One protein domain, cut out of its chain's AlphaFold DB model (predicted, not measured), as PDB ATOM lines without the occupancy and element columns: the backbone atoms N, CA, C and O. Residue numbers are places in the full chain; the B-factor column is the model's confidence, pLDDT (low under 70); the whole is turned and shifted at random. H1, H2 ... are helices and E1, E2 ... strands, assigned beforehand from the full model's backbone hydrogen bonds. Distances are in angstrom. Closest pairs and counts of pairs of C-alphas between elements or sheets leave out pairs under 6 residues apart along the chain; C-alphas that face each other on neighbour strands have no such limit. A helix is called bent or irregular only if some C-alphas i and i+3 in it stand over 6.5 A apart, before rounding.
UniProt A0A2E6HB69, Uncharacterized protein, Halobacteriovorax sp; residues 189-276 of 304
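This is residues 189 to 276 of the 304 residues of an uncharacterized protein of Halobacteriovorax sp (UniProt A0A2E6HB69). A two-stranded hairpin, E1 and E2, makes one end of the domain, and a helical part, in which the short helices H3 and H4 pack on the longer H2, makes the other. Short H1 sits between these ends, and much of the rest is loop, with residues 222 to 235 leading from the hairpin to H2. The printed part has 88 residues with four named helices and two named strands, in the order H1, E1, E2, H2, H3, H4; the sheet, E1 - E2, is antiparallel. The class is mostly helix, though under half of the residues are in named elements. The whole is compact, with a radius of gyration of the C-alphas of 12.8 A and spans of 36 by 26 by 23 A.

Find C-alpha 210 at (167.854, 134.402, 137.570), where E1 begins; it holds residues 210 to 213 and is 7.3 A long. E2, residues 219 to 221, is 7.0 A long. Look next for C-alpha 236 at (158.056, 139.804, 143.792): from there H2, residues 236 to 250, runs 20.8 A. H1, residues 194 to 200, measures 9.5 A and is irregular, with C-alphas 195 and 198 7.9 A apart. H3, residues 255 to 260, measures 10.3 A and is irregular too, with C-alphas 256 and 259 7.2 A apart. H4, residues 267 to 271, measures 6.0 A and ends at C-alpha 271, (160.812, 140.765, 157.587).

Start at the hairpin of E1 and E2, antiparallel at 123 degrees, where N 210 and O 221 are 3.0 A apart and N 221 and O 210 2.9 A, both within hydrogen-bond range. E1 is apart from H2, H3 and H4. With residues 239 to 243 alone, H2 touches H3; the closest C-alphas, of Cys 243 and Cys 257, are 5.9 A apart, and the two run opposite ways at a steep tilt of 52 degrees. With residues 240 to 244 alone, H2 touches H4; the closest C-alphas, of Cys 244 and Cys 271, are 5.3 A apart. H1 is close to H2 but not clearly touching, with the C-alphas of Trp 196 and Asn 237 closest at 6.6 A; their lines are only just about perpendicular, at 70.2 degrees. In H2 and H4 every O i to N i+4 pair is within hydrogen-bond range; in H1 1 of 3 is, beside 3 of 4 O i to N i+3 pairs, and in H3 0 of 2, beside 2 of 3.

The two C-alphas farthest apart, those of Gly 216 and Gly 251, are 35.8 A apart. The printed part has no cut. The link from E2 to H2, 14 residues, is long. Mean pLDDT of the printed part is 91.5, and residues 274 to 276 are under 70.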
ATOM      1  N   ALA A 189     171.298 137.845 145.335       88.56
ATOM      2  CA  ALA A 189     171.735 136.620 146.005       88.56
ATOM      3  C   ALA A 189     173.116 136.179 145.515       88.56
ATOM      4  O   ALA A 189     173.364 136.156 144.311       88.56
ATOM      5  N   LYS A 190     174.005 135.778 146.434       86.19
ATOM      6  CA  LYS A 190     175.363 135.306 146.086       86.19
ATOM      7  C   LYS A 190     175.360 133.942 145.400       86.19
ATOM      8  O   LYS A 190     176.128 133.717 144.473       86.19
ATOM      9  N   SER A 191     174.527 133.029 145.884       85.38
ATOM     10  CA  SER A 191     174.358 131.688 145.328       85.38
ATOM     11  C   SER A 191     172.988 131.137 145.713       85.38
ATOM     12  O   SER A 191     172.430 131.506 146.746       85.38
ATOM     13  N   ASP A 192     172.442 130.261 144.869       85.19
ATOM     14  CA  ASP A 192     171.256 129.429 145.135       85.19
ATOM     15  C   ASP A 192     169.963 130.170 145.529       85.19
ATOM     16  O   ASP A 192     168.988 129.533 145.931       85.19
ATOM     17  N   CYS A 193     169.937 131.502 145.414       91.25
ATOM     18  CA  CYS A 193     168.773 132.354 145.655       91.25
ATOM     19  C   CYS A 193     168.082 132.130 147.006       91.25
ATOM     20  O   CYS A 193     166.856 132.216 147.102       91.25
ATOM     21  N   GLN A 194     168.854 131.834 148.055       87.25
ATOM     22  CA  GLN A 194     168.329 131.489 149.382       87.25
ATOM     23  C   GLN A 194     167.430 132.586 149.971       87.25
ATOM     24  O   GLN A 194     166.485 132.297 150.700       87.25
ATOM     25  N   GLU A 195     167.675 133.838 149.603       86.81
ATOM     26  CA  GLU A 195     166.970 135.036 150.050       86.81
ATOM     27  C   GLU A 195     165.482 135.047 149.645       86.81
ATOM     28  O   GLU A 195     164.660 135.663 150.327       86.81
ATOM     29  N   TRP A 196     165.103 134.348 148.571       92.69
ATOM     30  CA  TRP A 196     163.709 134.182 148.125       92.69
ATOM     31  C   TRP A 196     163.385 132.756 147.684       92.69
ATOM     32  O   TRP A 196     162.406 132.523 146.968       92.69
ATOM     33  N   LYS A 197     164.190 131.788 148.126       93.12
ATOM     34  CA  LYS A 197     163.995 130.371 147.827       93.12
ATOM     35  C   LYS A 197     162.614 129.889 148.263       93.12
ATOM     36  O   LYS A 197     161.981 129.128 147.545       93.12
ATOM     37  N   ASP A 198     162.110 130.401 149.378       94.56
ATOM     38  CA  ASP A 198     160.779 130.088 149.885       94.56
ATOM     39  C   ASP A 198     159.646 130.479 148.923       94.56
ATOM     40  O   ASP A 198     158.609 129.822 148.911       94.56
ATOM     41  N   LEU A 199     159.835 131.523 148.104       96.44
ATOM     42  CA  LEU A 199     158.891 131.899 147.049       96.44
ATOM     43  C   LEU A 199     159.018 130.987 145.826       96.44
ATOM     44  O   LEU A 199     158.006 130.657 145.216       96.44
ATOM     45  N   ILE A 200     160.242 130.574 145.480       97.00
ATOM     46  CA  ILE A 200     160.494 129.629 144.382       97.00
ATOM     47  C   ILE A 200     159.884 128.262 144.711       97.00
ATOM     48  O   ILE A 200     159.211 127.674 143.870       97.00
ATOM     49  N   ASP A 201     160.067 127.778 145.941       96.69
ATOM     50  CA  ASP A 201     159.628 126.446 146.378       96.69
ATOM     51  C   ASP A 201     158.100 126.271 146.332       96.69
ATOM     52  O   ASP A 201     157.607 125.147 146.246       96.69
ATOM     53  N   ILE A 202     157.347 127.375 146.355       96.81
ATOM     54  CA  ILE A 202     155.884 127.380 146.218       96.81
ATOM     55  C   ILE A 202     155.403 127.840 144.832       96.81
ATOM     56  O   ILE A 202     154.222 128.156 144.684       96.81
ATOM     57  N   ASP A 203     156.302 127.939 143.848       96.94
ATOM     58  CA  ASP A 203     156.022 128.432 142.492       96.94
ATOM     59  C   ASP A 203     155.331 129.813 142.482       96.94
ATOM     60  O   ASP A 203     154.354 130.081 141.771       96.94
ATOM     61  N   PHE A 204     155.801 130.729 143.337       97.31
ATOM     62  CA  PHE A 204     155.228 132.068 143.405       97.31
ATOM     63  C   PHE A 204     155.500 132.819 142.099       97.31
ATOM     64  O   PHE A 204     156.646 133.040 141.707       97.31
ATOM     65  N   LYS A 205     154.437 133.290 141.438       96.19
ATOM     66  CA  LYS A 205     154.518 133.877 140.095       96.19
ATOM     67  C   LYS A 205     155.607 134.951 139.959       96.19
ATOM     68  O   LYS A 205     155.495 136.060 140.489       96.19
ATOM     69  N   GLY A 206     156.589 134.654 139.109       94.88
ATOM     70  CA  GLY A 206     157.694 135.542 138.755       94.88
ATOM     71  C   GLY A 206     158.817 135.606 139.786       94.88
ATOM     72  O   GLY A 206     159.664 136.487 139.645       94.88
ATOM     73  N   ALA A 207     158.790 134.755 140.816       96.81
ATOM     74  CA  ALA A 207     159.936 134.505 141.672       96.81
ATOM     75  C   ALA A 207     160.790 133.424 141.008       96.81
ATOM     76  O   ALA A 207     160.360 132.289 140.844       96.81
ATOM     77  N   GLU A 208     161.990 133.802 140.592       96.25
ATOM     78  CA  GLU A 208     162.907 132.937 139.853       96.25
ATOM     79  C   GLU A 208     164.307 133.072 140.443       96.25
ATOM     80  O   GLU A 208     164.606 134.059 141.115       96.25
ATOM     81  N   CYS A 209     165.173 132.094 140.195       95.56
ATOM     82  CA  CYS A 209     166.599 132.236 140.462       95.56
ATOM     83  C   CYS A 209     167.310 132.611 139.163       95.56
ATOM     84  O   CYS A 209     167.748 131.745 138.408       95.56
ATOM     85  N   THR A 210     167.342 133.906 138.852       94.94
ATOM     86  CA  THR A 210     167.854 134.402 137.570       94.94
ATOM     87  C   THR A 210     169.342 134.736 137.698       94.94
ATOM     88  O   THR A 210     169.670 135.640 138.465       94.94
ATOM     89  N   PRO A 211     170.255 134.050 136.981       92.62
ATOM     90  CA  PRO A 211     171.684 134.364 137.011       92.62
ATOM     91  C   PRO A 211     171.992 135.649 136.228       92.62
ATOM     92  O   PRO A 211     171.140 136.173 135.505       92.62
ATOM     93  N   ASN A 212     173.246 136.101 136.282       88.44
ATOM     94  CA  ASN A 212     173.726 137.281 135.558       88.44
ATOM     95  C   ASN A 212     172.967 138.552 135.954       88.44
ATOM     96  O   ASN A 212     172.473 139.303 135.104       88.44
ATOM     97  N   GLY A 213     172.849 138.792 137.250       86.81
ATOM     98  CA  GLY A 213     172.414 140.075 137.775       86.81
ATOM     99  C   GLY A 213     173.274 140.447 138.962       86.81
ATOM    100  O   GLY A 213     173.909 139.572 139.541       86.81
ATOM    101  N   CYS A 214     173.281 141.729 139.327       85.38
ATOM    102  CA  CYS A 214     174.003 142.214 140.504       85.38
ATOM    103  C   CYS A 214     175.544 141.995 140.408       85.38
ATOM    104  O   CYS A 214     176.033 141.153 139.663       85.38
ATOM    105  N   ALA A 215     176.353 142.763 141.139       80.62
ATOM    106  CA  ALA A 215     177.784 142.481 141.376       80.62
ATOM    107  C   ALA A 215     178.634 142.150 140.124       80.62
ATOM    108  O   ALA A 215     179.439 141.226 140.141       80.62
ATOM    109  N   GLY A 216     178.446 142.856 139.009       75.00
ATOM    110  CA  GLY A 216     179.181 142.581 137.772       75.00
ATOM    111  C   GLY A 216     178.677 141.352 137.001       75.00
ATOM    112  O   GLY A 216     179.357 140.878 136.100       75.00
ATOM    113  N   GLY A 217     177.484 140.851 137.335       83.44
ATOM    114  CA  GLY A 217     176.885 139.643 136.768       83.44
ATOM    115  C   GLY A 217     177.174 138.366 137.559       83.44
ATOM    116  O   GLY A 217     176.715 137.304 137.157       83.44
ATOM    117  N   GLU A 218     177.886 138.454 138.680       85.25
ATOM    118  CA  GLU A 218     178.285 137.283 139.469       85.25
ATOM    119  C   GLU A 218     177.139 136.695 140.306       85.25
ATOM    120  O   GLU A 218     177.251 135.584 140.820       85.25
ATOM    121  N   TYR A 219     176.069 137.461 140.532       89.12
ATOM    122  CA  TYR A 219     175.015 137.140 141.495       89.12
ATOM    123  C   TYR A 219     173.700 136.794 140.774       89.12
ATOM    124  O   TYR A 219     173.597 136.752 139.540       89.12
ATOM    125  N   PHE A 220     172.676 136.506 141.574       92.06
ATOM    126  CA  PHE A 220     171.345 136.140 141.115       92.06
ATOM    127  C   PHE A 220     170.305 137.172 141.547       92.06
ATOM    128  O   PHE A 220     170.482 137.870 142.547       92.06
ATOM    129  N   THR A 221     169.195 137.228 140.813       94.00
ATOM    130  CA  THR A 221     168.054 138.117 141.069       94.00
ATOM    131  C   THR A 221     166.743 137.341 141.089       94.00
ATOM    132  O   THR A 221     166.639 136.238 140.545       94.00
ATOM    133  N   CYS A 222     165.722 137.924 141.721       94.94
ATOM    134  CA  CYS A 222     164.386 137.340 141.781       94.94
ATOM    135  C   CYS A 222     163.578 137.684 140.520       94.94
ATOM    136  O   CYS A 222     162.717 138.573 140.536       94.94
ATOM    137  N   GLY A 223     163.887 137.004 139.413       94.81
ATOM    138  CA  GLY A 223     163.401 137.392 138.090       94.81
ATOM    139  C   GLY A 223     164.076 138.673 137.587       94.81
ATOM    140  O   GLY A 223     165.034 139.173 138.177       94.81
ATOM    141  N   GLU A 224     163.559 139.233 136.492       93.19
ATOM    142  CA  GLU A 224     164.006 140.539 135.998       93.19
ATOM    143  C   GLU A 224     163.083 141.671 136.466       93.19
ATOM    144  O   GLU A 224     161.855 141.617 136.285       93.19
ATOM    145  N   THR A 225     163.675 142.731 137.022       95.62
ATOM    146  CA  THR A 225     162.926 143.843 137.615       95.62
ATOM    147  C   THR A 225     163.363 145.217 137.104       95.62
ATOM    148  O   THR A 225     164.304 145.361 136.320       95.62
ATOM    149  N   ILE A 226     162.667 146.264 137.550       95.12
ATOM    150  CA  ILE A 226     163.025 147.655 137.262       95.12
ATOM    151  C   ILE A 226     164.444 148.012 137.731       95.12
ATOM    152  O   ILE A 226     165.059 148.893 137.136       95.12
ATOM    153  N   MET A 227     164.989 147.295 138.719       93.44
ATOM    154  CA  MET A 227     166.374 147.459 139.172       93.44
ATOM    155  C   MET A 227     167.397 146.932 138.152       93.44
ATOM    156  O   MET A 227     168.575 147.248 138.249       93.44
ATOM    157  N   LYS A 228     166.959 146.158 137.147       90.62
ATOM    158  CA  LYS A 228     167.776 145.677 136.017       90.62
ATOM    159  C   LYS A 228     167.478 146.398 134.707       90.62
ATOM    160  O   LYS A 228     168.300 146.409 133.795       90.62
ATOM    161  N   LYS A 229     166.257 146.905 134.523       91.50
ATOM    162  CA  LYS A 229     165.869 147.651 133.319       91.50
ATOM    163  C   LYS A 229     164.587 148.433 133.558       91.50
ATOM    164  O   LYS A 229     163.541 147.861 133.852       91.50
ATOM    165  N   LEU A 230     164.612 149.726 133.243       91.81
ATOM    166  CA  LEU A 230     163.492 150.662 133.429       91.81
ATOM    167  C   LEU A 230     162.144 150.248 132.792       91.81
ATOM    168  O   LEU A 230     161.100 150.813 133.118       91.81
ATOM    169  N   SER A 231     162.127 149.317 131.831       91.88
ATOM    170  CA  SER A 231     160.892 148.814 131.210       91.88
ATOM    171  C   SER A 231     160.172 147.736 132.025       91.88
ATOM    172  O   SER A 231     159.062 147.367 131.652       91.88
ATOM    173  N   LEU A 232     160.794 147.208 133.078       94.38
ATOM    174  CA  LEU A 232     160.325 146.027 133.793       94.38
ATOM    175  C   LEU A 232     159.440 146.371 135.000       94.38
ATOM    176  O   LEU A 232     159.284 147.529 135.404       94.38
ATOM    177  N   LYS A 233     158.806 145.322 135.532       95.88
ATOM    178  CA  LYS A 233     157.974 145.331 136.746       95.88
ATOM    179  C   LYS A 233     158.833 145.503 138.005       95.88
ATOM    180  O   LYS A 233     160.042 145.329 137.949       95.88
ATOM    181  N   PHE A 234     158.207 145.793 139.146       96.12
ATOM    182  CA  PHE A 234     158.935 145.905 140.418       96.12
ATOM    183  C   PHE A 234     159.514 144.558 140.876       96.12
ATOM    184  O   PHE A 234     160.651 144.512 141.314       96.12
ATOM    185  N   GLY A 235     158.773 143.461 140.674       96.62
ATOM    186  CA  GLY A 235     159.235 142.096 140.952       96.62
ATOM    187  C   GLY A 235     158.866 141.616 142.360       96.62
ATOM    188  O   GLY A 235     158.711 142.433 143.264       96.62
ATOM    189  N   PRO A 236     158.668 140.302 142.565       96.44
ATOM    190  CA  PRO A 236     158.056 139.804 143.792       96.44
ATOM    191  C   PRO A 236     158.937 139.953 145.034       96.44
ATOM    192  O   PRO A 236     158.407 140.330 146.075       96.44
ATOM    193  N   ASN A 237     160.253 139.721 144.950       95.81
ATOM    194  CA  ASN A 237     161.127 139.929 146.111       95.81
ATOM    195  C   ASN A 237     161.277 141.420 146.452       95.81
ATOM    196  O   ASN A 237     161.200 141.783 147.619       95.81
ATOM    197  N   ASN A 238     161.372 142.299 145.449       96.88
ATOM    198  CA  ASN A 238     161.426 143.749 145.673       96.88
ATOM    199  C   ASN A 238     160.115 144.267 146.287       96.88
ATOM    200  O   ASN A 238     160.141 145.069 147.215       96.88
ATOM    201  N   GLU A 239     158.956 143.776 145.829       97.69
ATOM    202  CA  GLU A 239     157.658 144.074 146.455       97.69
ATOM    203  C   GLU A 239     157.615 143.574 147.912       97.69
ATOM    204  O   GLU A 239     157.149 144.301 148.793       97.69
ATOM    205  N   ARG A 240     158.151 142.378 148.193       96.25
ATOM    206  CA  ARG A 240     158.230 141.812 149.551       96.25
ATOM    207  C   ARG A 240     159.149 142.628 150.473       96.25
ATOM    208  O   ARG A 240     158.797 142.856 151.626       96.25
ATOM    209  N   LEU A 241     160.276 143.129 149.969       95.62
ATOM    210  CA  LEU A 241     161.173 144.036 150.700       95.62
ATOM    211  C   LEU A 241     160.518 145.397 150.968       95.62
ATOM    212  O   LEU A 241     160.560 145.891 152.096       95.62
ATOM    213  N   ALA A 242     159.816 145.955 149.978       97.00
ATOM    214  CA  ALA A 242     159.041 147.181 150.155       97.00
ATOM    215  C   ALA A 242     157.987 147.027 151.266       97.00
ATOM    216  O   ALA A 242     157.797 147.943 152.065       97.00
ATOM    217  N   CYS A 243     157.338 145.863 151.374       97.56
ATOM    218  CA  CYS A 243     156.422 145.572 152.478       97.56
ATOM    219  C   CYS A 243     157.085 145.674 153.856       97.56
ATOM    220  O   CYS A 243     156.497 146.273 154.759       97.56
ATOM    221  N   CYS A 244     158.297 145.132 154.018       95.50
ATOM    222  CA  CYS A 244     159.045 145.250 155.270       95.50
ATOM    223  C   CYS A 244     159.347 146.713 155.601       95.50
ATOM    224  O   CYS A 244     159.113 147.141 156.729       95.50
ATOM    225  N   LYS A 245     159.758 147.509 154.607       94.25
ATOM    226  CA  LYS A 245     160.031 148.934 154.822       94.25
ATOM    227  C   LYS A 245     158.781 149.729 155.202       94.25
ATOM    228  O   LYS A 245     158.817 150.555 156.110       94.25
ATOM    229  N   TYR A 246     157.640 149.457 154.567       95.56
ATOM    230  CA  TYR A 246     156.379 150.077 154.977       95.56
ATOM    231  C   TYR A 246     156.001 149.715 156.414       95.56
ATOM    232  O   TYR A 246     155.545 150.586 157.156       95.56
ATOM    233  N   LYS A 247     156.199 148.457 156.821       94.75
ATOM    234  CA  LYS A 247     155.949 148.011 158.195       94.75
ATOM    235  C   LYS A 247     156.863 148.708 159.197       94.75
ATOM    236  O   LYS A 247     156.367 149.121 160.241       94.75
ATOM    237  N   GLU A 248     158.142 148.863 158.869       91.88
ATOM    238  CA  GLU A 248     159.129 149.594 159.671       91.88
ATOM    239  C   GLU A 248     158.696 151.049 159.905       91.88
ATOM    240  O   GLU A 248     158.640 151.496 161.047       91.88
ATOM    241  N   ILE A 249     158.303 151.762 158.843       90.94
ATOM    242  CA  ILE A 249     157.962 153.192 158.920       90.94
ATOM    243  C   ILE A 249     156.571 153.426 159.526       90.94
ATOM    244  O   ILE A 249     156.366 154.357 160.303       90.94
ATOM    245  N   THR A 250     155.578 152.616 159.152       92.56
ATOM    246  CA  THR A 250     154.157 152.899 159.444       92.56
ATOM    247  C   THR A 250     153.558 152.011 160.530       92.56
ATOM    248  O   THR A 250     152.431 152.237 160.980       92.56
ATOM    249  N   GLY A 251     154.282 150.968 160.941       92.19
ATOM    250  CA  GLY A 251     153.803 149.941 161.861       92.19
ATOM    251  C   GLY A 251     152.817 148.947 161.237       92.19
ATOM    252  O   GLY A 251     152.393 148.011 161.922       92.19
ATOM    253  N   GLN A 252     152.454 149.088 159.957       93.56
ATOM    254  CA  GLN A 252     151.469 148.243 159.275       93.56
ATOM    255  C   GLN A 252     151.926 147.824 157.875       93.56
ATOM    256  O   GLN A 252     152.722 148.500 157.230       93.56
ATOM    257  N   TYR A 253     151.392 146.699 157.397       95.69
ATOM    258  CA  TYR A 253     151.583 146.270 156.015       95.69
ATOM    259  C   TYR A 253     150.498 146.877 155.110       95.69
ATOM    260  O   TYR A 253     149.309 146.746 155.420       95.69
ATOM    261  N   PRO A 254     150.871 147.484 153.972       95.56
ATOM    262  CA  PRO A 254     149.927 147.873 152.931       95.56
ATOM    263  C   PRO A 254     149.147 146.691 152.345       95.56
ATOM    264  O   PRO A 254     149.586 145.544 152.391       95.56
ATOM    265  N   SER A 255     148.012 146.973 151.700       95.31
ATOM    266  CA  SER A 255     147.163 145.951 151.064       95.31
ATOM    267  C   SER A 255     147.875 145.160 149.964       95.31
ATOM    268  O   SER A 255     147.618 143.971 149.798       95.31
ATOM    269  N   PHE A 256     148.819 145.772 149.241       96.56
ATOM    270  CA  PHE A 256     149.581 145.057 148.212       96.56
ATOM    271  C   PHE A 256     150.469 143.938 148.783       96.56
ATOM    272  O   PHE A 256     150.927 143.087 148.026       96.56
ATOM    273  N   CYS A 257     150.683 143.918 150.102       97.88
ATOM    274  CA  CYS A 257     151.473 142.909 150.794       97.88
ATOM    275  C   CYS A 257     150.704 141.615 151.083       97.88
ATOM    276  O   CYS A 257     151.319 140.616 151.453       97.88
ATOM    277  N   SER A 258     149.377 141.602 150.907       97.19
ATOM    278  CA  SER A 258     148.530 140.433 151.181       97.19
ATOM    279  C   SER A 258     149.007 139.130 150.522       97.19
ATOM    280  O   SER A 258     149.000 138.115 151.219       97.19
ATOM    281  N   PRO A 259     149.491 139.110 149.259       96.69
ATOM    282  CA  PRO A 259     150.014 137.887 148.647       96.69
ATOM    283  C   PRO A 259     151.206 137.274 149.391       96.69
ATOM    284  O   PRO A 259     151.394 136.066 149.323       96.69
ATOM    285  N   TYR A 260     151.992 138.073 150.118       96.38
ATOM    286  CA  TYR A 260     153.192 137.612 150.822       96.38
ATOM    287  C   TYR A 260     152.918 137.163 152.259       96.38
ATOM    288  O   TYR A 260     153.744 136.479 152.852       96.38
ATOM    289  N   GLN A 261     151.765 137.522 152.838       94.81
ATOM    290  CA  GLN A 261     151.485 137.279 154.259       94.81
ATOM    291  C   GLN A 261     151.581 135.801 154.650       94.81
ATOM    292  O   GLN A 261     152.029 135.497 155.752       94.81
ATOM    293  N   LYS A 262     151.179 134.898 153.749       92.31
ATOM    294  CA  LYS A 262     151.192 133.440 153.958       92.31
ATOM    295  C   LYS A 262     152.005 132.677 152.905       92.31
ATOM    296  O   LYS A 262     151.974 131.454 152.901       92.31
ATOM    297  N   ALA A 263     152.662 133.380 151.984       92.75
ATOM    298  CA  ALA A 263     153.484 132.762 150.948       92.75
ATOM    299  C   ALA A 263     154.869 132.415 151.503       92.75
ATOM    300  O   ALA A 263     155.448 133.223 152.229       92.75
ATOM    301  N   GLY A 264     155.397 131.246 151.136       92.62
ATOM    302  CA  GLY A 264     156.709 130.780 151.577       92.62
ATOM    303  C   GLY A 264     156.798 130.740 153.102       92.62
ATOM    304  O   GLY A 264     155.916 130.198 153.766       92.62
ATOM    305  N   ILE A 265     157.826 131.374 153.668       93.44
ATOM    306  CA  ILE A 265     157.975 131.483 155.132       93.44
ATOM    307  C   ILE A 265     157.009 132.496 155.771       93.44
ATOM    308  O   ILE A 265     156.964 132.617 156.993       93.44
ATOM    309  N   GLY A 266     156.230 133.217 154.966       94.38
ATOM    310  CA  GLY A 266     155.342 134.285 155.405       94.38
ATOM    311  C   GLY A 266     156.070 135.612 155.623       94.38
ATOM    312  O   GLY A 266     157.248 135.670 155.976       94.38
ATOM    313  N   LEU A 267     155.346 136.711 155.414       94.75
ATOM    314  CA  LEU A 267     155.922 138.057 155.415       94.75
ATOM    315  C   LEU A 267     156.502 138.479 156.771       94.75
ATOM    316  O   LEU A 267     157.555 139.102 156.801       94.75
ATOM    317  N   GLU A 268     155.849 138.138 157.885       94.12
ATOM    318  CA  GLU A 268     156.320 138.539 159.220       94.12
ATOM    319  C   GLU A 268     157.654 137.870 159.569       94.12
ATOM    320  O   GLU A 268     158.595 138.531 160.012       94.12
ATOM    321  N   SER A 269     157.749 136.561 159.317       92.88
ATOM    322  CA  SER A 269     158.974 135.788 159.517       92.88
ATOM    323  C   SER A 269     160.069 136.216 158.552       92.88
ATOM    324  O   SER A 269     161.219 136.316 158.971       92.88
ATOM    325  N   PHE A 270     159.714 136.524 157.298       92.44
ATOM    326  CA  PHE A 270     160.639 137.117 156.340       92.44
ATOM    327  C   PHE A 270     161.199 138.430 156.883       92.44
ATOM    328  O   PHE A 270     162.387 138.484 157.160       92.44
ATOM    329  N   CYS A 271     160.363 139.442 157.143       91.94
ATOM    330  CA  CYS A 271     160.812 140.765 157.587       91.94
ATOM    331  C   CYS A 271     161.580 140.750 158.921       91.94
ATOM    332  O   CYS A 271     162.381 141.650 159.166       91.94
ATOM    333  N   SER A 272     161.355 139.740 159.766       87.62
ATOM    334  CA  SER A 272     162.029 139.579 161.061       87.62
ATOM    335  C   SER A 272     163.310 138.738 161.001       87.62
ATOM    336  O   SER A 272     163.972 138.568 162.028       87.62
ATOM    337  N   SER A 273     163.667 138.155 159.851       77.69
ATOM    338  CA  SER A 273     164.807 137.238 159.784       77.69
ATOM    339  C   SER A 273     166.145 137.982 159.906       77.69
ATOM    340  O   SER A 273     166.370 139.035 159.313       77.69
ATOM    341  N   LYS A 274     167.092 137.405 160.661       54.94
ATOM    342  CA  LYS A 274     168.447 137.972 160.812       54.94
ATOM    343  C   LYS A 274     169.249 137.969 159.507       54.94
ATOM    344  O   LYS A 274     170.162 138.769 159.373       54.94
ATOM    345  N   SER A 275     168.910 137.119 158.533       54.88
ATOM    346  CA  SER A 275     169.528 137.171 157.199       54.88
ATOM    347  C   SER A 275     169.212 138.471 156.453       54.88
ATOM    348  O   SER A 275     169.921 138.814 155.513       54.88
ATOM    349  N   LEU A 276     168.188 139.212 156.889       52.09
ATOM    350  CA  LEU A 276     167.859 140.526 156.363       52.09
ATOM    351  C   LEU A 276     168.600 141.680 157.062       52.09
ATOM    352  O   LEU A 276     168.473 142.807 156.607       52.09
TER     353      LEU A 276